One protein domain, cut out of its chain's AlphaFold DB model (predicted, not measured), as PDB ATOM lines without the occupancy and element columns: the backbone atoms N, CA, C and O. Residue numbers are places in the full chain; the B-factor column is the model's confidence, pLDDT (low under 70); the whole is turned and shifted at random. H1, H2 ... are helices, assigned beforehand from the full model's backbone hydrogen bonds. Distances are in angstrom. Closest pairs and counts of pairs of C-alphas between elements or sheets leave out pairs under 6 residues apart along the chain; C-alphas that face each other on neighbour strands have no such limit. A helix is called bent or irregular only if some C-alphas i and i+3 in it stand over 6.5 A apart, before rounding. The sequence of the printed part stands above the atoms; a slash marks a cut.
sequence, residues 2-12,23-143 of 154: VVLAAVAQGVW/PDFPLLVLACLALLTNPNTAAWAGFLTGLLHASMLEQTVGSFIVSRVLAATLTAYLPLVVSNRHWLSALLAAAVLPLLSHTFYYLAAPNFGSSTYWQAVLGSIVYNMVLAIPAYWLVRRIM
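What this domain is: This is residues 2 to 12 and 23 to 143 of the 154 residues of an uncharacterized protein of Armatimonadetes bacterium (UniProt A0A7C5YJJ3). A compact cluster of helices packs round H2: H1, H2, H3 and H4 make an up-and-down bundle, each running against the one before, while H6 crosses H2 and lies beside H4. The last helix, H7, runs back beside H6 as H7a, then turns as H7b to pack on H2. The printed part has 132 residues with seven named helices, H1 to H7 in chain order, and no named strand: all helix. The radius of gyration of the C-alphas is 13.6 A; the spans are 39 by 31 by 28 A.

Where its parts are: H1, residues 2 to 11, begins at C-alpha 2 (-48.395, -104.769, -117.967). H2 is residues 25 to 36, H3 39 to 57 (26.3 A), H4 61 to 76 (22.5 A), H5 78 to 81 and H6 87 to 108 (31.9 A). H7, residues 115 to 142, was assigned as one helix by its hydrogen bonds but is bent, with C-alphas 130 and 133 6.7 A apart; its arms are H7a, 115 to 130 (23.0 A), and H7b, 133 to 142, ending at C-alpha 142 (-49.333, -114.561, -126.512).

How they stand to each other: H2, the hub, touches H1 with residues 25 to 30 alone, closest C-alphas Ala 5 and Pro 26, 4.8 A. H3 and H4 form a hairpin, closest C-alphas Gly 50 and Ile 65, 4.0 A. H6, with residues 89 to 98 alone, touches H2 at a steep tilt of 62 degrees, closest C-alphas Ala 31 and Ala 93, 5.3 A. H5 and H6 only just touch, with 3 pairs of C-alphas within 8 A, the closest Leu 78 and Ala 93, 7.3 A. H6 and H7a form a hairpin, closest C-alphas Leu 91 and Met 129, 5.2 A. H7b touches H2, closest C-alphas Cys 32 and Tyr 136, 5.8 A. H1 and H6 are apart. Every O i to N i+4 pair is within hydrogen-bond range in H1, H2, H3, H4, H7a and H7b, and 17 of 18 in H6; H5 is too short for such a pair.

The domain as a whole: The C-alphas farthest apart, Gly 113 and Arg 141, are 40.5 A apart. Residues 13 to 22 are not printed, with 8.9 A between C-alphas 12 and 23. Of the links printed whole, none is long. Residues 110 to 116 stand free. The pLDDT is under 70 at residues 58 to 59, 84 to 85 and 110 to 113.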
ATOM      1  N   VAL A   2     -48.794-105.575-119.148       75.06
ATOM      2  CA  VAL A   2     -48.395-104.769-117.967       75.06
ATOM      3  C   VAL A   2     -49.583-104.261-117.131       75.06
ATOM      4  O   VAL A   2     -49.575-104.405-115.915       75.06
ATOM      5  N   VAL A   3     -50.644-103.744-117.762       77.38
ATOM      6  CA  VAL A   3     -51.850-103.275-117.045       77.38
ATOM      7  C   VAL A   3     -52.555-104.413-116.296       77.38
ATOM      8  O   VAL A   3     -52.925-104.250-115.140       77.38
ATOM      9  N   LEU A   4     -52.688-105.592-116.916       77.81
ATOM     10  CA  LEU A   4     -53.272-106.769-116.256       77.81
ATOM     11  C   LEU A   4     -52.423-107.216-115.062       77.81
ATOM     12  O   LEU A   4     -52.972-107.570-114.025       77.81
ATOM     13  N   ALA A   5     -51.097-107.151-115.192       77.38
ATOM     14  CA  ALA A   5     -50.179-107.449-114.102       77.38
ATOM     15  C   ALA A   5     -50.315-106.447-112.943       77.38
ATOM     16  O   ALA A   5     -50.292-106.853-111.788       77.38
ATOM     17  N   ALA A   6     -50.526-105.160-113.237       76.31
ATOM     18  CA  ALA A   6     -50.796-104.137-112.225       76.31
ATOM     19  C   ALA A   6     -52.140-104.364-111.505       76.31
ATOM     20  O   ALA A   6     -52.214-104.241-110.284       76.31
ATOM     21  N   VAL A   7     -53.185-104.778-112.228       77.44
ATOM     22  CA  VAL A   7     -54.472-105.159-111.619       77.44
ATOM     23  C   VAL A   7     -54.314-106.408-110.746       77.44
ATOM     24  O   VAL A   7     -54.773-106.422-109.606       77.44
ATOM     25  N   ALA A   8     -53.612-107.436-111.232       75.69
ATOM     26  CA  ALA A   8     -53.312-108.631-110.447       75.69
ATOM     27  C   ALA A   8     -52.486-108.297-109.192       75.69
ATOM     28  O   ALA A   8     -52.739-108.866-108.131       75.69
ATOM     29  N   GLN A   9     -51.570-107.325-109.277       79.19
ATOM     30  CA  GLN A   9     -50.828-106.824-108.121       79.19
ATOM     31  C   GLN A   9     -51.762-106.240-107.060       79.19
ATOM     32  O   GLN A   9     -51.650-106.597-105.894       79.19
ATOM     33  N   GLY A  10     -52.717-105.392-107.450       74.06
ATOM     34  CA  GLY A  10     -53.652-104.778-106.502       74.06
ATOM     35  C   GLY A  10     -54.637-105.765-105.866       74.06
ATOM     36  O   GLY A  10     -55.015-105.598-104.711       74.06
ATOM     37  N   VAL A  11     -55.053-106.805-106.599       80.25
ATOM     38  CA  VAL A  11     -56.132-107.709-106.158       80.25
ATOM     39  C   VAL A  11     -55.603-109.000-105.523       80.25
ATOM     40  O   VAL A  11     -56.183-109.490-104.551       80.25
ATOM     41  N   TRP A  12     -54.536-109.588-106.070       74.69
ATOM     42  CA  TRP A  12     -54.050-110.919-105.679       74.69
ATOM     43  C   TRP A  12     -52.776-110.888-104.846       74.69
ATOM     44  O   TRP A  12     -52.632-111.745-103.976       74.69
ATOM     45  N   PRO A  23     -45.406-111.364-104.061       78.88
ATOM     46  CA  PRO A  23     -45.138-111.506-105.486       78.88
ATOM     47  C   PRO A  23     -45.248-110.145-106.182       78.88
ATOM     48  O   PRO A  23     -46.136-109.348-105.875       78.88
ATOM     49  N   ASP A  24     -44.358-109.902-107.143       82.38
ATOM     50  CA  ASP A  24     -44.316-108.668-107.928       82.38
ATOM     51  C   ASP A  24     -44.678-108.976-109.384       82.38
ATOM     52  O   ASP A  24     -43.830-109.096-110.274       82.38
ATOM     53  N   PHE A  25     -45.981-109.123-109.633       83.12
ATOM     54  CA  PHE A  25     -46.507-109.469-110.954       83.12
ATOM     55  C   PHE A  25     -46.099-108.479-112.059       83.12
ATOM     56  O   PHE A  25     -45.764-108.941-113.155       83.12
ATOM     57  N   PRO A  26     -46.073-107.146-111.836       84.50
ATOM     58  CA  PRO A  26     -45.664-106.194-112.864       84.50
ATOM     59  C   PRO A  26     -44.208-106.387-113.291       84.50
ATOM     60  O   PRO A  26     -43.924-106.375-114.487       84.50
ATOM     61  N   LEU A  27     -43.297-106.617-112.338       84.50
ATOM     62  CA  LEU A  27     -41.884-106.866-112.636       84.50
ATOM     63  C   LEU A  27     -41.686-108.234-113.291       84.50
ATOM     64  O   LEU A  27     -40.904-108.345-114.228       84.50
ATOM     65  N   LEU A  28     -42.431-109.258-112.871       86.38
ATOM     66  CA  LEU A  28     -42.377-110.588-113.480       86.38
ATOM     67  C   LEU A  28     -42.771-110.562-114.965       86.38
ATOM     68  O   LEU A  28     -42.079-111.112-115.823       86.38
ATOM     69  N   VAL A  29     -43.882-109.892-115.280       85.75
ATOM     70  CA  VAL A  29     -44.355-109.733-116.661       85.75
ATOM     71  C   VAL A  29     -43.403-108.852-117.466       85.75
ATOM     72  O   VAL A  29     -43.143-109.155-118.629       85.75
ATOM     73  N   LEU A  30     -42.845-107.806-116.855       87.12
ATOM     74  CA  LEU A  30     -41.836-106.961-117.487       87.12
ATOM     75  C   LEU A  30     -40.546-107.737-117.793       87.12
ATOM     76  O   LEU A  30     -39.983-107.549-118.863       87.12
ATOM     77  N   ALA A  31     -40.115-108.645-116.915       85.88
ATOM     78  CA  ALA A  31     -38.953-109.506-117.133       85.88
ATOM     79  C   ALA A  31     -39.159-110.457-118.316       85.88
ATOM     80  O   ALA A  31     -38.285-110.590-119.171       85.88
ATOM     81  N   CYS A  32     -40.341-111.068-118.406       84.62
ATOM     82  CA  CYS A  32     -40.694-111.925-119.535       84.62
ATOM     83  C   CYS A  32     -40.788-111.133-120.847       84.62
ATOM     84  O   CYS A  32     -40.343-111.618-121.882       84.62
ATOM     85  N   LEU A  33     -41.350-109.919-120.811       84.69
ATOM     86  CA  LEU A  33     -41.404-109.035-121.978       84.69
ATOM     87  C   LEU A  33     -40.003-108.623-122.422       84.69
ATOM     88  O   LEU A  33     -39.672-108.802-123.585       84.69
ATOM     89  N   ALA A  34     -39.170-108.149-121.495       85.50
ATOM     90  CA  ALA A  34     -37.804-107.730-121.784       85.50
ATOM     91  C   ALA A  34     -36.988-108.845-122.449       85.50
ATOM     92  O   ALA A  34     -36.260-108.573-123.391       85.50
ATOM     93  N   LEU A  35     -37.158-110.099-122.024       83.88
ATOM     94  CA  LEU A  35     -36.511-111.237-122.679       83.88
ATOM     95  C   LEU A  35     -36.966-111.468-124.120       83.88
ATOM     96  O   LEU A  35     -36.172-111.903-124.944       83.88
ATOM     97  N   LEU A  36     -38.247-111.270-124.416       82.94
ATOM     98  CA  LEU A  36     -38.850-111.670-125.691       82.94
ATOM     99  C   LEU A  36     -38.886-110.539-126.725       82.94
ATOM    100  O   LEU A  36     -39.304-110.775-127.859       82.94
ATOM    101  N   THR A  37     -38.475-109.329-126.345       82.25
ATOM    102  CA  THR A  37     -38.573-108.123-127.174       82.25
ATOM    103  C   THR A  37     -37.272-107.328-127.206       82.25
ATOM    104  O   THR A  37     -36.451-107.433-126.301       82.25
ATOM    105  N   ASN A  38     -37.124-106.469-128.213       84.56
ATOM    106  CA  ASN A  38     -35.971-105.586-128.387       84.56
ATOM    107  C   ASN A  38     -35.760-104.651-127.176       84.56
ATOM    108  O   ASN A  38     -36.721-104.270-126.499       84.56
ATOM    109  N   PRO A  39     -34.530-104.156-126.951       84.31
ATOM    110  CA  PRO A  39     -34.244-103.221-125.861       84.31
ATOM    111  C   PRO A  39     -35.110-101.950-125.877       84.31
ATOM    112  O   PRO A  39     -35.450-101.427-124.816       84.31
ATOM    113  N   ASN A  40     -35.509-101.470-127.063       86.25
ATOM    114  CA  ASN A  40     -36.352-100.279-127.218       86.25
ATOM    115  C   ASN A  40     -37.805-100.533-126.767       86.25
ATOM    116  O   ASN A  40     -38.375 -99.767-125.990       86.25
ATOM    117  N   THR A  41     -38.407-101.651-127.180       85.81
ATOM    118  CA  THR A  41     -39.751-102.054-126.735       85.81
ATOM    119  C   THR A  41     -39.767-102.424-125.252       85.81
ATOM    120  O   THR A  41     -40.704-102.054-124.541       85.81
ATOM    121  N   ALA A  42     -38.700-103.053-124.750       86.06
ATOM    122  CA  ALA A  42     -38.502-103.297-123.324       86.06
ATOM    123  C   ALA A  42     -38.408-101.988-122.521       86.06
ATOM    124  O   ALA A  42     -39.019-101.882-121.456       86.06
ATOM    125  N   ALA A  43     -37.714-100.967-123.039       87.38
ATOM    126  CA  ALA A  43     -37.628 -99.646-122.412       87.38
ATOM    127  C   ALA A  43     -39.010 -98.985-122.293       87.38
ATOM    128  O   ALA A  43     -39.384 -98.526-121.212       87.38
ATOM    129  N   TRP A  44     -39.813 -99.005-123.364       89.69
ATOM    130  CA  TRP A  44     -41.191 -98.498-123.342       89.69
ATOM    131  C   TRP A  44     -42.087 -99.262-122.360       89.69
ATOM    132  O   TRP A  44     -42.863 -98.653-121.618       89.69
ATOM    133  N   ALA A  45     -41.960-100.590-122.301       87.62
ATOM    134  CA  ALA A  45     -42.668-101.399-121.312       87.62
ATOM    135  C   ALA A  45     -42.229-101.052-119.877       87.62
ATOM    136  O   ALA A  45     -43.074-100.939-118.982       87.62
ATOM    137  N   GLY A  46     -40.931-100.825-119.660       86.44
ATOM    138  CA  GLY A  46     -40.363-100.390-118.385       86.44
ATOM    139  C   GLY A  46     -40.873 -99.016-117.959       86.44
ATOM    140  O   GLY A  46     -41.263 -98.846-116.805       86.44
ATOM    141  N   PHE A  47     -40.978 -98.075-118.900       89.25
ATOM    142  CA  PHE A  47     -41.544 -96.743-118.679       89.25
ATOM    143  C   PHE A  47     -43.002 -96.824-118.218       89.25
ATOM    144  O   PHE A  47     -43.347 -96.281-117.169       89.25
ATOM    145  N   LEU A  48     -43.847 -97.559-118.952       88.81
ATOM    146  CA  LEU A  48     -45.260 -97.737-118.605       88.81
ATOM    147  C   LEU A  48     -45.434 -98.421-117.245       88.81
ATOM    148  O   LEU A  48     -46.275 -98.011-116.448       88.81
ATOM    149  N   THR A  49     -44.619 -99.438-116.958       87.00
ATOM    150  CA  THR A  49     -44.633-100.129-115.658       87.00
ATOM    151  C   THR A  49     -44.197 -99.187-114.529       87.00
ATOM    152  O   THR A  49     -44.800 -99.180-113.458       87.00
ATOM    153  N   GLY A  50     -43.169 -98.370-114.780       85.00
ATOM    154  CA  GLY A  50     -42.694 -97.291-113.913       85.00
ATOM    155  C   GLY A  50     -43.790 -96.310-113.553       85.00
ATOM    156  O   GLY A  50     -44.051 -96.104-112.370       85.00
ATOM    157  N   LEU A  51     -44.451 -95.775-114.575       86.69
ATOM    158  CA  LEU A  51     -45.519 -94.799-114.436       86.69
ATOM    159  C   LEU A  51     -46.701 -95.372-113.648       86.69
ATOM    160  O   LEU A  51     -47.093 -94.791-112.643       86.69
ATOM    161  N   LEU A  52     -47.213 -96.544-114.045       85.25
ATOM    162  CA  LEU A  52     -48.363 -97.175-113.389       85.25
ATOM    163  C   LEU A  52     -48.107 -97.433-111.908       85.25
ATOM    164  O   LEU A  52     -48.935 -97.119-111.060       85.25
ATOM    165  N   HIS A  53     -46.950 -97.993-111.584       82.69
ATOM    166  CA  HIS A  53     -46.653 -98.354-110.209       82.69
ATOM    167  C   HIS A  53     -46.280 -97.131-109.359       82.69
ATOM    168  O   HIS A  53     -46.593 -97.106-108.173       82.69
ATOM    169  N   ALA A  54     -45.679 -96.092-109.944       83.56
ATOM    170  CA  ALA A  54     -45.513 -94.818-109.251       83.56
ATOM    171  C   ALA A  54     -46.863 -94.165-108.923       83.56
ATOM    172  O   ALA A  54     -47.042 -93.673-107.812       83.56
ATOM    173  N   SER A  55     -47.827 -94.219-109.849       81.94
ATOM    174  CA  SER A  55     -49.190 -93.731-109.614       81.94
ATOM    175  C   SER A  55     -49.913 -94.487-108.498       81.94
ATOM    176  O   SER A  55     -50.748 -93.898-107.826       81.94
ATOM    177  N   MET A  56     -49.597 -95.767-108.274       78.06
ATOM    178  CA  MET A  56     -50.191 -96.560-107.187       78.06
ATOM    179  C   MET A  56     -49.581 -96.270-105.809       78.06
ATOM    180  O   MET A  56     -50.241 -96.512-104.804       78.06
ATOM    181  N   LEU A  57     -48.329 -95.806-105.749       72.06
ATOM    182  CA  LEU A  57     -47.590 -95.614-104.493       72.06
ATOM    183  C   LEU A  57     -47.477 -94.149-104.049       72.06
ATOM    184  O   LEU A  57     -46.861 -93.904-103.018       72.06
ATOM    185  N   GLU A  58     -48.014 -93.188-104.812       68.38
ATOM    186  CA  GLU A  58     -47.911 -91.734-104.549       68.38
ATOM    187  C   GLU A  58     -46.467 -91.248-104.266       68.38
ATOM    188  O   GLU A  58     -46.230 -90.232-103.616       68.38
ATOM    189  N   GLN A  59     -45.470 -91.985-104.759       68.12
ATOM    190  CA  GLN A  59     -44.045 -91.745-104.522       68.12
ATOM    191  C   GLN A  59     -43.368 -91.082-105.731       68.12
ATOM    192  O   GLN A  59     -43.992 -90.819-106.757       68.12
ATOM    193  N   THR A  60     -42.060 -90.810-105.624       77.38
ATOM    194  CA  THR A  60     -41.242 -90.147-106.655       77.38
ATOM    195  C   THR A  60     -41.330 -90.857-108.010       77.38
ATOM    196  O   THR A  60     -40.611 -91.825-108.279       77.38
ATOM    197  N   VAL A  61     -42.200 -90.337-108.881       75.94
ATOM    198  CA  VAL A  61     -42.517 -90.897-110.203       75.94
ATOM    199  C   VAL A  61     -41.267 -91.055-111.065       75.94
ATOM    200  O   VAL A  61     -41.071 -92.098-111.685       75.94
ATOM    201  N   GLY A  62     -40.369 -90.065-111.027       79.88
ATOM    202  CA  GLY A  62     -39.111 -90.092-111.774       79.88
ATOM    203  C   GLY A  62     -38.226 -91.290-111.419       79.88
ATOM    204  O   GLY A  62     -37.816 -92.030-112.311       79.88
ATOM    205  N   SER A  63     -37.987 -91.544-110.130       82.62
ATOM    206  CA  SER A  63     -37.100 -92.628-109.676       82.62
ATOM    207  C   SER A  63     -37.626 -94.016-110.055       82.62
ATOM    208  O   SER A  63     -36.851 -94.898-110.427       82.62
ATOM    209  N   PHE A  64     -38.947 -94.218-110.019       83.38
ATOM    210  CA  PHE A  64     -39.571 -95.478-110.438       83.38
ATOM    211  C   PHE A  64     -39.541 -95.696-111.948       83.38
ATOM    212  O   PHE A  64     -39.348 -96.824-112.397       83.38
ATOM    213  N   ILE A  65     -39.732 -94.636-112.733       87.12
ATOM    214  CA  ILE A  65     -39.624 -94.719-114.188       87.12
ATOM    215  C   ILE A  65     -38.186 -95.056-114.576       87.12
ATOM    216  O   ILE A  65     -37.962 -96.045-115.268       87.12
ATOM    217  N   VAL A  66     -37.211 -94.288-114.083       87.75
ATOM    218  CA  VAL A  66     -35.796 -94.469-114.440       87.75
ATOM    219  C   VAL A  66     -35.301 -95.861-114.049       87.75
ATOM    220  O   VAL A  66     -34.725 -96.559-114.881       87.75
ATOM    221  N   SER A  67     -35.578 -96.307-112.820       88.62
ATOM    222  CA  SER A  67     -35.150 -97.632-112.355       88.62
ATOM    223  C   SER A  67     -35.718 -98.774-113.198       88.62
ATOM    224  O   SER A  67     -34.972 -99.678-113.577       88.62
ATOM    225  N   ARG A  68     -37.011 -98.728-113.544       88.19
ATOM    226  CA  ARG A  68     -37.660 -99.789-114.327       88.19
ATOM    227  C   ARG A  68     -37.298 -99.768-115.801       88.19
ATOM    228  O   ARG A  68     -37.187-100.839-116.389       88.19
ATOM    229  N   VAL A  69     -37.094 -98.590-116.391       90.88
ATOM    230  CA  VAL A  69     -36.595 -98.468-117.768       90.88
ATOM    231  C   VAL A  69     -35.196 -99.067-117.857       90.88
ATOM    232  O   VAL A  69     -34.985 -99.975-118.652       90.88
ATOM    233  N   LEU A  70     -34.271 -98.643-116.987       89.38
ATOM    234  CA  LEU A  70     -32.899 -99.160-116.984       89.38
ATOM    235  C   LEU A  70     -32.856-100.668-116.728       89.38
ATOM    236  O   LEU A  70     -32.175-101.396-117.450       89.38
ATOM    237  N   ALA A  71     -33.614-101.156-115.742       89.81
ATOM    238  CA  ALA A  71     -33.683-102.582-115.446       89.81
ATOM    239  C   ALA A  71     -34.255-103.393-116.620       89.81
ATOM    240  O   ALA A  71     -33.702-104.440-116.959       89.81
ATOM    241  N   ALA A  72     -35.321-102.914-117.271       89.38
ATOM    242  CA  ALA A  72     -35.912-103.585-118.428       89.38
ATOM    243  C   ALA A  72     -34.962-103.608-119.627       89.38
ATOM    244  O   ALA A  72     -34.763-104.663-120.223       89.38
ATOM    245  N   THR A  73     -34.322-102.481-119.944       88.00
ATOM    246  CA  THR A  73     -33.359-102.391-121.047       88.00
ATOM    247  C   THR A  73     -32.158-103.305-120.819       88.00
ATOM    248  O   THR A  73     -31.787-104.042-121.724       88.00
ATOM    249  N   LEU A  74     -31.582-103.329-119.612       88.81
ATOM    250  CA  LEU A  74     -30.468-104.229-119.291       88.81
ATOM    251  C   LEU A  74     -30.880-105.704-119.344       88.81
ATOM    252  O   LEU A  74     -30.137-106.536-119.857       88.81
ATOM    253  N   THR A  75     -32.084-106.029-118.871       87.19
ATOM    254  CA  THR A  75     -32.611-107.401-118.934       87.19
ATOM    255  C   THR A  75     -32.904-107.834-120.374       87.19
ATOM    256  O   THR A  75     -32.787-109.014-120.688       87.19
ATOM    257  N   ALA A  76     -33.206-106.904-121.282       86.75
ATOM    258  CA  ALA A  76     -33.385-107.207-122.702       86.75
ATOM    259  C   ALA A  76     -32.082-107.575-123.430       86.75
ATOM    260  O   ALA A  76     -32.133-108.160-124.506       86.75
ATOM    261  N   TYR A  77     -30.916-107.301-122.835       86.50
ATOM    262  CA  TYR A  77     -29.628-107.806-123.326       86.50
ATOM    263  C   TYR A  77     -29.282-109.199-122.790       86.50
ATOM    264  O   TYR A  77     -28.339-109.820-123.268       86.50
ATOM    265  N   LEU A  78     -30.039-109.735-121.829       84.88
ATOM    266  CA  LEU A  78     -29.801-111.072-121.282       84.88
ATOM    267  C   LEU A  78     -29.818-112.195-122.345       84.88
ATOM    268  O   LEU A  78     -28.985-113.098-122.236       84.88
ATOM    269  N   PRO A  79     -30.667-112.142-123.397       81.31
ATOM    270  CA  PRO A  79     -30.644-113.103-124.498       81.31
ATOM    271  C   PRO A  79     -29.308-113.205-125.251       81.31
ATOM    272  O   PRO A  79     -29.035-114.252-125.830       81.31
ATOM    273  N   LEU A  80     -28.455-112.168-125.218       79.19
ATOM    274  CA  LEU A  80     -27.103-112.230-125.797       79.19
ATOM    275  C   LEU A  80     -26.190-113.209-125.065       79.19
ATOM    276  O   LEU A  80     -25.286-113.793-125.656       79.19
ATOM    277  N   VAL A  81     -26.381-113.325-123.753       79.88
ATOM    278  CA  VAL A  81     -25.526-114.129-122.874       79.88
ATOM    279  C   VAL A  81     -26.156-115.500-122.635       79.88
ATOM    280  O   VAL A  81     -25.451-116.485-122.422       79.88
ATOM    281  N   VAL A  82     -27.487-115.578-122.672       77.69
ATOM    282  CA  VAL A  82     -28.256-116.775-122.334       77.69
ATOM    283  C   VAL A  82     -29.280-117.054-123.424       77.69
ATOM    284  O   VAL A  82     -30.172-116.249-123.661       77.69
ATOM    285  N   SER A  83     -29.207-118.236-124.040       75.12
ATOM    286  CA  SER A  83     -30.132-118.623-125.109       75.12
ATOM    287  C   SER A  83     -31.599-118.462-124.688       75.12
ATOM    288  O   SER A  83     -32.073-119.076-123.726       75.12
ATOM    289  N   ASN A  84     -32.339-117.680-125.473       67.31
ATOM    290  CA  ASN A  84     -33.729-117.302-125.206       67.31
ATOM    291  C   ASN A  84     -34.727-118.477-125.299       67.31
ATOM    292  O   ASN A  84     -35.916-118.335-125.015       67.31
ATOM    293  N   ARG A  85     -34.247-119.650-125.727       67.62
ATOM    294  CA  ARG A  85     -35.052-120.850-125.985       67.62
ATOM    295  C   ARG A  85     -35.276-121.708-124.736       67.62
ATOM    296  O   ARG A  85     -36.181-122.544-124.732       67.62
ATOM    297  N   HIS A  86     -34.476-121.511-123.687       75.75
ATOM    298  CA  HIS A  86     -34.557-122.286-122.452       75.75
ATOM    299  C   HIS A  86     -35.384-121.565-121.387       75.75
ATOM    300  O   HIS A  86     -35.170-120.396-121.118       75.75
ATOM    301  N   TRP A  87     -36.257-122.293-120.688       76.88
ATOM    302  CA  TRP A  87     -37.025-121.781-119.540       76.88
ATOM    303  C   TRP A  87     -36.140-121.226-118.405       76.88
ATOM    304  O   TRP A  87     -36.598-120.423-117.598       76.88
ATOM    305  N   LEU A  88     -34.861-121.613-118.363       81.00
ATOM    306  CA  LEU A  88     -33.856-121.052-117.460       81.00
ATOM    307  C   LEU A  88     -33.583-119.559-117.707       81.00
ATOM    308  O   LEU A  88     -33.285-118.847-116.749       81.00
ATOM    309  N   SER A  89     -33.721-119.058-118.942       81.25
ATOM    310  CA  SER A  89     -33.562-117.623-119.215       81.25
ATOM    311  C   SER A  89     -34.642-116.811-118.499       81.25
ATOM    312  O   SER A  89     -34.340-115.770-117.919       81.25
ATOM    313  N   ALA A  90     -35.872-117.335-118.437       83.00
ATOM    314  CA  ALA A  90     -36.989-116.722-117.723       83.00
ATOM    315  C   ALA A  90     -36.733-116.604-116.220       83.00
ATOM    316  O   ALA A  90     -37.034-115.571-115.628       83.00
ATOM    317  N   LEU A  91     -36.140-117.637-115.612       86.31
ATOM    318  CA  LEU A  91     -35.730-117.600-114.208       86.31
ATOM    319  C   LEU A  91     -34.675-116.525-113.961       86.31
ATOM    320  O   LEU A  91     -34.795-115.754-113.011       86.31
ATOM    321  N   LEU A  92     -33.665-116.449-114.832       86.38
ATOM    322  CA  LEU A  92     -32.627-115.431-114.723       86.38
ATOM    323  C   LEU A  92     -33.203-114.024-114.883       86.38
ATOM    324  O   LEU A  92     -32.917-113.173-114.051       86.38
ATOM    325  N   ALA A  93     -34.069-113.775-115.864       85.44
ATOM    326  CA  ALA A  93     -34.703-112.465-116.012       85.44
ATOM    327  C   ALA A  93     -35.610-112.111-114.830       85.44
ATOM    328  O   ALA A  93     -35.599-110.966-114.376       85.44
ATOM    329  N   ALA A  94     -36.355-113.083-114.295       86.62
ATOM    330  CA  ALA A  94     -37.207-112.894-113.124       86.62
ATOM    331  C   ALA A  94     -36.419-112.597-111.837       86.62
ATOM    332  O   ALA A  94     -37.003-112.066-110.895       86.62
ATOM    333  N   ALA A  95     -35.114-112.886-111.792       87.44
ATOM    334  CA  ALA A  95     -34.234-112.444-110.711       87.44
ATOM    335  C   ALA A  95     -33.477-111.154-111.031       87.44
ATOM    336  O   ALA A  95     -33.444-110.248-110.201       87.44
ATOM    337  N   VAL A  96     -32.895-111.049-112.226       87.94
ATOM    338  CA  VAL A  96     -32.075-109.904-112.638       87.94
ATOM    339  C   VAL A  96     -32.909-108.630-112.686       87.94
ATOM    340  O   VAL A  96     -32.476-107.610-112.154       87.94
ATOM    341  N   LEU A  97     -34.115-108.670-113.256       89.75
ATOM    342  CA  LEU A  97     -34.907-107.456-113.434       89.75
ATOM    343  C   LEU A  97     -35.361-106.837-112.104       89.75
ATOM    344  O   LEU A  97     -35.126-105.638-111.921       89.75
ATOM    345  N   PRO A  98     -35.969-107.576-111.152       87.62
ATOM    346  CA  PRO A  98     -36.315-106.997-109.859       87.62
ATOM    347  C   PRO A  98     -35.075-106.547-109.089       87.62
ATOM    348  O   PRO A  98     -35.077-105.451-108.536       87.62
ATOM    349  N   LEU A  99     -33.994-107.335-109.113       88.44
ATOM    350  CA  LEU A  99     -32.748-106.977-108.439       88.44
ATOM    351  C   LEU A  99     -32.192-105.643-108.961       88.44
ATOM    352  O   LEU A  99     -31.895-104.750-108.167       88.44
ATOM    353  N   LEU A 100     -32.111-105.473-110.285       88.62
ATOM    354  CA  LEU A 100     -31.672-104.226-110.913       88.62
ATOM    355  C   LEU A 100     -32.634-103.075-110.612       88.62
ATOM    356  O   LEU A 100     -32.190-101.998-110.228       88.62
ATOM    357  N   SER A 101     -33.944-103.300-110.735       85.94
ATOM    358  CA  SER A 101     -34.951-102.267-110.484       85.94
ATOM    359  C   SER A 101     -34.867-101.744-109.049       85.94
ATOM    360  O   SER A 101     -34.854-100.533-108.848       85.94
ATOM    361  N   HIS A 102     -34.781-102.633-108.055       86.75
ATOM    362  CA  HIS A 102     -34.654-102.241-106.651       86.75
ATOM    363  C   HIS A 102     -33.306-101.580-106.361       86.75
ATOM    364  O   HIS A 102     -33.266-100.590-105.636       86.75
ATOM    365  N   THR A 103     -32.219-102.055-106.974       85.75
ATOM    366  CA  THR A 103     -30.888-101.447-106.824       85.75
ATOM    367  C   THR A 103     -30.854-100.026-107.386       85.75
ATOM    368  O   THR A 103     -30.435 -99.102-106.696       85.75
ATOM    369  N   PHE A 104     -31.349 -99.809-108.609       87.38
ATOM    370  CA  PHE A 104     -31.414 -98.470-109.199       87.38
ATOM    371  C   PHE A 104     -32.358 -97.548-108.444       87.38
ATOM    372  O   PHE A 104     -32.061 -96.368-108.280       87.38
ATOM    373  N   TYR A 105     -33.481 -98.076-107.964       83.50
ATOM    374  CA  TYR A 105     -34.398 -97.299-107.147       83.50
ATOM    375  C   TYR A 105     -33.748 -96.875-105.822       83.50
ATOM    376  O   TYR A 105     -33.834 -95.708-105.453       83.50
ATOM    377  N   TYR A 106     -33.031 -97.785-105.157       82.81
ATOM    378  CA  TYR A 106     -32.281 -97.489-103.935       82.81
ATOM    379  C   TYR A 106     -31.198 -96.423-104.157       82.81
ATOM    380  O   TYR A 106     -31.043 -95.527-103.331       82.81
ATOM    381  N   LEU A 107     -30.490 -96.472-105.293       81.94
ATOM    382  CA  LEU A 107     -29.512 -95.446-105.677       81.94
ATOM    383  C   LEU A 107     -30.165 -94.089-105.971       81.94
ATOM    384  O   LEU A 107     -29.601 -93.051-105.634       81.94
ATOM    385  N   ALA A 108     -31.343 -94.085-106.598       78.69
ATOM    386  CA  ALA A 108     -32.071 -92.864-106.939       78.69
ATOM    387  C   ALA A 108     -32.767 -92.220-105.730       78.69
ATOM    388  O   ALA A 108     -32.974 -91.009-105.707       78.69
ATOM    389  N   ALA A 109     -33.158 -93.020-104.739       73.62
ATOM    390  CA  ALA A 109     -33.820 -92.574-103.524       73.62
ATOM    391  C   ALA A 109     -33.354 -93.432-102.331       73.62
ATOM    392  O   ALA A 109     -34.009 -94.426-101.998       73.62
ATOM    393  N   PRO A 110     -32.252 -93.056-101.652       67.75
ATOM    394  CA  PRO A 110     -31.737 -93.771-100.486       67.75
ATOM    395  C   PRO A 110     -32.593 -93.486 -99.239       67.75
ATOM    396  O   PRO A 110     -32.122 -92.956 -98.241       67.75
ATOM    397  N   ASN A 111     -33.880 -93.826 -99.296       64.00
ATOM    398  CA  ASN A 111     -34.842 -93.615 -98.211       64.00
ATOM    399  C   ASN A 111     -35.065 -94.877 -97.353       64.00
ATOM    400  O   ASN A 111     -35.780 -94.818 -96.356       64.00
ATOM    401  N   PHE A 112     -34.463 -96.021 -97.707       58.84
ATOM    402  CA  PHE A 112     -34.773 -97.328 -97.109       58.84
ATOM    403  C   PHE A 112     -33.539 -98.018 -96.512       58.84
ATOM    404  O   PHE A 112     -32.915 -98.867 -97.133       58.84
ATOM    405  N   GLY A 113     -33.179 -97.672 -95.276       58.94
ATOM    406  CA  GLY A 113     -32.051 -98.277 -94.552       58.94
ATOM    407  C   GLY A 113     -32.363 -99.573 -93.789       58.94
ATOM    408  O   GLY A 113     -31.564 -99.965 -92.943       58.94
ATOM    409  N   SER A 114     -33.517-100.223 -93.998       70.00
ATOM    410  CA  SER A 114     -33.914-101.374 -93.174       70.00
ATOM    411  C   SER A 114     -33.549-102.721 -93.807       70.00
ATOM    412  O   SER A 114     -33.827-102.995 -94.973       70.00
ATOM    413  N   SER A 115     -32.983-103.620 -92.997       78.75
ATOM    414  CA  SER A 115     -32.756-105.028 -93.367       78.75
ATOM    415  C   SER A 115     -34.049-105.729 -93.819       78.75
ATOM    416  O   SER A 115     -34.019-106.584 -94.702       78.75
ATOM    417  N   THR A 116     -35.200-105.306 -93.288       80.69
ATOM    418  CA  THR A 116     -36.524-105.821 -93.666       80.69
ATOM    419  C   THR A 116     -36.906-105.512 -95.115       80.69
ATOM    420  O   THR A 116     -37.555-106.343 -95.742       80.69
ATOM    421  N   TYR A 117     -36.471-104.378 -95.681       81.44
ATOM    422  CA  TYR A 117     -36.699-104.057 -97.095       81.44
ATOM    423  C   TYR A 117     -35.991-105.066 -98.000       81.44
ATOM    424  O   TYR A 117     -36.611-105.674 -98.867       81.44
ATOM    425  N   TRP A 118     -34.703-105.309 -97.752       82.75
ATOM    426  CA  TRP A 118     -33.924-106.261 -98.541       82.75
ATOM    427  C   TRP A 118     -34.394-107.706 -98.359       82.75
ATOM    428  O   TRP A 118     -34.392-108.462 -99.325       82.75
ATOM    429  N   GLN A 119     -34.865-108.086 -97.168       84.81
ATOM    430  CA  GLN A 119     -35.518-109.384 -96.966       84.81
ATOM    431  C   GLN A 119     -36.806-109.514 -97.790       84.81
ATOM    432  O   GLN A 119     -37.034-110.562 -98.391       84.81
ATOM    433  N   ALA A 120     -37.619-108.456 -97.867       82.69
ATOM    434  CA  ALA A 120     -38.824-108.440 -98.692       82.69
ATOM    435  C   ALA A 120     -38.492-108.535-100.191       82.69
ATOM    436  O   ALA A 120     -39.118-109.318-100.901       82.69
ATOM    437  N   VAL A 121     -37.467-107.805-100.654       84.75
ATOM    438  CA  VAL A 121     -36.980-107.838-102.047       84.75
ATOM    439  C   VAL A 121     -36.422-109.213-102.417       84.75
ATOM    440  O   VAL A 121     -36.753-109.761-103.463       84.75
ATOM    441  N   LEU A 122     -35.592-109.813-101.563       85.25
ATOM    442  CA  LEU A 122     -35.081-111.165-101.804       85.25
ATOM    443  C   LEU A 122     -36.218-112.190-101.805       85.25
ATOM    444  O   LEU A 122     -36.254-113.076-102.657       85.25
ATOM    445  N   GLY A 123     -37.177-112.036-100.890       85.25
ATOM    446  CA  GLY A 123     -38.387-112.844-100.854       85.25
ATOM    447  C   GLY A 123     -39.201-112.735-102.143       85.25
ATOM    448  O   GLY A 123     -39.586-113.764-102.698       85.25
ATOM    449  N   SER A 124     -39.417-111.519-102.658       84.81
ATOM    450  CA  SER A 124     -40.154-111.299-103.906       84.81
ATOM    451  C   SER A 124     -39.414-111.868-105.114       84.81
ATOM    452  O   SER A 124     -40.052-112.470-105.970       84.81
ATOM    453  N   ILE A 125     -38.078-111.786-105.160       86.88
ATOM    454  CA  ILE A 125     -37.257-112.413-106.209       86.88
ATOM    455  C   ILE A 125     -37.455-113.930-106.229       86.88
ATOM    456  O   ILE A 125     -37.735-114.495-107.286       86.88
ATOM    457  N   VAL A 126     -37.354-114.595-105.075       86.88
ATOM    458  CA  VAL A 126     -37.551-116.052-104.987       86.88
ATOM    459  C   VAL A 126     -38.976-116.423-105.397       86.88
ATOM    460  O   VAL A 126     -39.175-117.356-106.177       86.88
ATOM    461  N   TYR A 127     -39.968-115.658-104.940       84.69
ATOM    462  CA  TYR A 127     -41.367-115.865-105.312       84.69
ATOM    463  C   TYR A 127     -41.583-115.708-106.824       84.69
ATOM    464  O   TYR A 127     -42.224-116.539-107.470       84.69
ATOM    465  N   ASN A 128     -40.992-114.665-107.406       85.12
ATOM    466  CA  ASN A 128     -41.048-114.367-108.829       85.12
ATOM    467  C   ASN A 128     -40.345-115.443-109.655       85.12
ATOM    468  O   ASN A 128     -40.861-115.810-110.701       85.12
ATOM    469  N   MET A 129     -39.230-116.010-109.185       84.50
ATOM    470  CA  MET A 129     -38.569-117.142-109.841       84.50
ATOM    471  C   MET A 129     -39.481-118.370-109.904       84.50
ATOM    472  O   MET A 129     -39.638-118.963-110.969       84.50
ATOM    473  N   VAL A 130     -40.152-118.725-108.805       86.06
ATOM    474  CA  VAL A 130     -41.108-119.848-108.801       86.06
ATOM    475  C   VAL A 130     -42.252-119.600-109.792       86.06
ATOM    476  O   VAL A 130     -42.643-120.497-110.540       86.06
ATOM    477  N   LEU A 131     -42.752-118.363-109.853       83.25
ATOM    478  CA  LEU A 131     -43.813-117.960-110.779       83.25
ATOM    479  C   LEU A 131     -43.328-117.678-112.212       83.25
ATOM    480  O   LEU A 131     -44.154-117.550-113.118       83.25
ATOM    481  N   ALA A 132     -42.018-117.620-112.458       82.69
ATOM    482  CA  ALA A 132     -41.453-117.287-113.763       82.69
ATOM    483  C   ALA A 132     -41.767-118.348-114.811       82.69
ATOM    484  O   ALA A 132     -42.040-118.006-115.955       82.69
ATOM    485  N   ILE A 133     -41.784-119.624-114.426       82.75
ATOM    486  CA  ILE A 133     -42.070-120.733-115.345       82.75
ATOM    487  C   ILE A 133     -43.490-120.618-115.938       82.75
ATOM    488  O   ILE A 133     -43.610-120.554-117.167       82.75
ATOM    489  N   PRO A 134     -44.572-120.549-115.131       84.06
ATOM    490  CA  PRO A 134     -45.919-120.392-115.678       84.06
ATOM    491  C   PRO A 134     -46.121-119.034-116.361       84.06
ATOM    492  O   PRO A 134     -46.794-118.972-117.392       84.06
ATOM    493  N   ALA A 135     -45.517-117.956-115.845       81.62
ATOM    494  CA  ALA A 135     -45.613-116.635-116.460       81.62
ATOM    495  C   ALA A 135     -44.952-116.598-117.846       81.62
ATOM    496  O   ALA A 135     -45.565-116.130-118.802       81.62
ATOM    497  N   TYR A 136     -43.751-117.154-117.985       81.19
ATOM    498  CA  TYR A 136     -43.042-117.238-119.259       81.19
ATOM    499  C   TYR A 136     -43.810-118.075-120.275       81.19
ATOM    500  O   TYR A 136     -43.942-117.672-121.428       81.19
ATOM    501  N   TRP A 137     -44.376-119.209-119.852       83.56
ATOM    502  CA  TRP A 137     -45.222-120.018-120.726       83.56
ATOM    503  C   TRP A 137     -46.443-119.235-121.229       83.56
ATOM    504  O   TRP A 137     -46.749-119.264-122.422       83.56
ATOM    505  N   LEU A 138     -47.110-118.487-120.342       81.88
ATOM    506  CA  LEU A 138     -48.266-117.666-120.695       81.88
ATOM    507  C   LEU A 138     -47.888-116.520-121.643       81.88
ATOM    508  O   LEU A 138     -48.564-116.311-122.649       81.88
ATOM    509  N   VAL A 139     -46.802-115.799-121.354       78.38
ATOM    510  CA  VAL A 139     -46.338-114.679-122.184       78.38
ATOM    511  C   VAL A 139     -45.900-115.184-123.554       78.38
ATOM    512  O   VAL A 139     -46.338-114.632-124.558       78.38
ATOM    513  N   ARG A 140     -45.142-116.284-123.620       77.25
ATOM    514  CA  ARG A 140     -44.705-116.895-124.883       77.25
ATOM    515  C   ARG A 140     -45.870-117.375-125.749       77.25
ATOM    516  O   ARG A 140     -45.776-117.377-126.972       77.25
ATOM    517  N   ARG A 141     -46.980-117.792-125.131       80.00
ATOM    518  CA  ARG A 141     -48.195-118.178-125.863       80.00
ATOM    519  C   ARG A 141     -48.862-116.988-126.556       80.00
ATOM    520  O   ARG A 141     -49.530-117.179-127.566       80.00
ATOM    521  N   ILE A 142     -48.704-115.787-126.006       79.62
ATOM    522  CA  ILE A 142     -49.333-114.561-126.512       79.62
ATOM    523  C   ILE A 142     -48.380-113.802-127.443       79.62
ATOM    524  O   ILE A 142     -48.822-113.207-128.420       79.62
ATOM    525  N   MET A 143     -47.081-113.843-127.153       70.00
ATOM    526  CA  MET A 143     -46.016-113.218-127.930       70.00
ATOM    527  C   MET A 143     -44.981-114.285-128.303       70.00
ATOM    528  O   MET A 143     -44.204-114.705-127.439       70.00
TER     529      MET A 143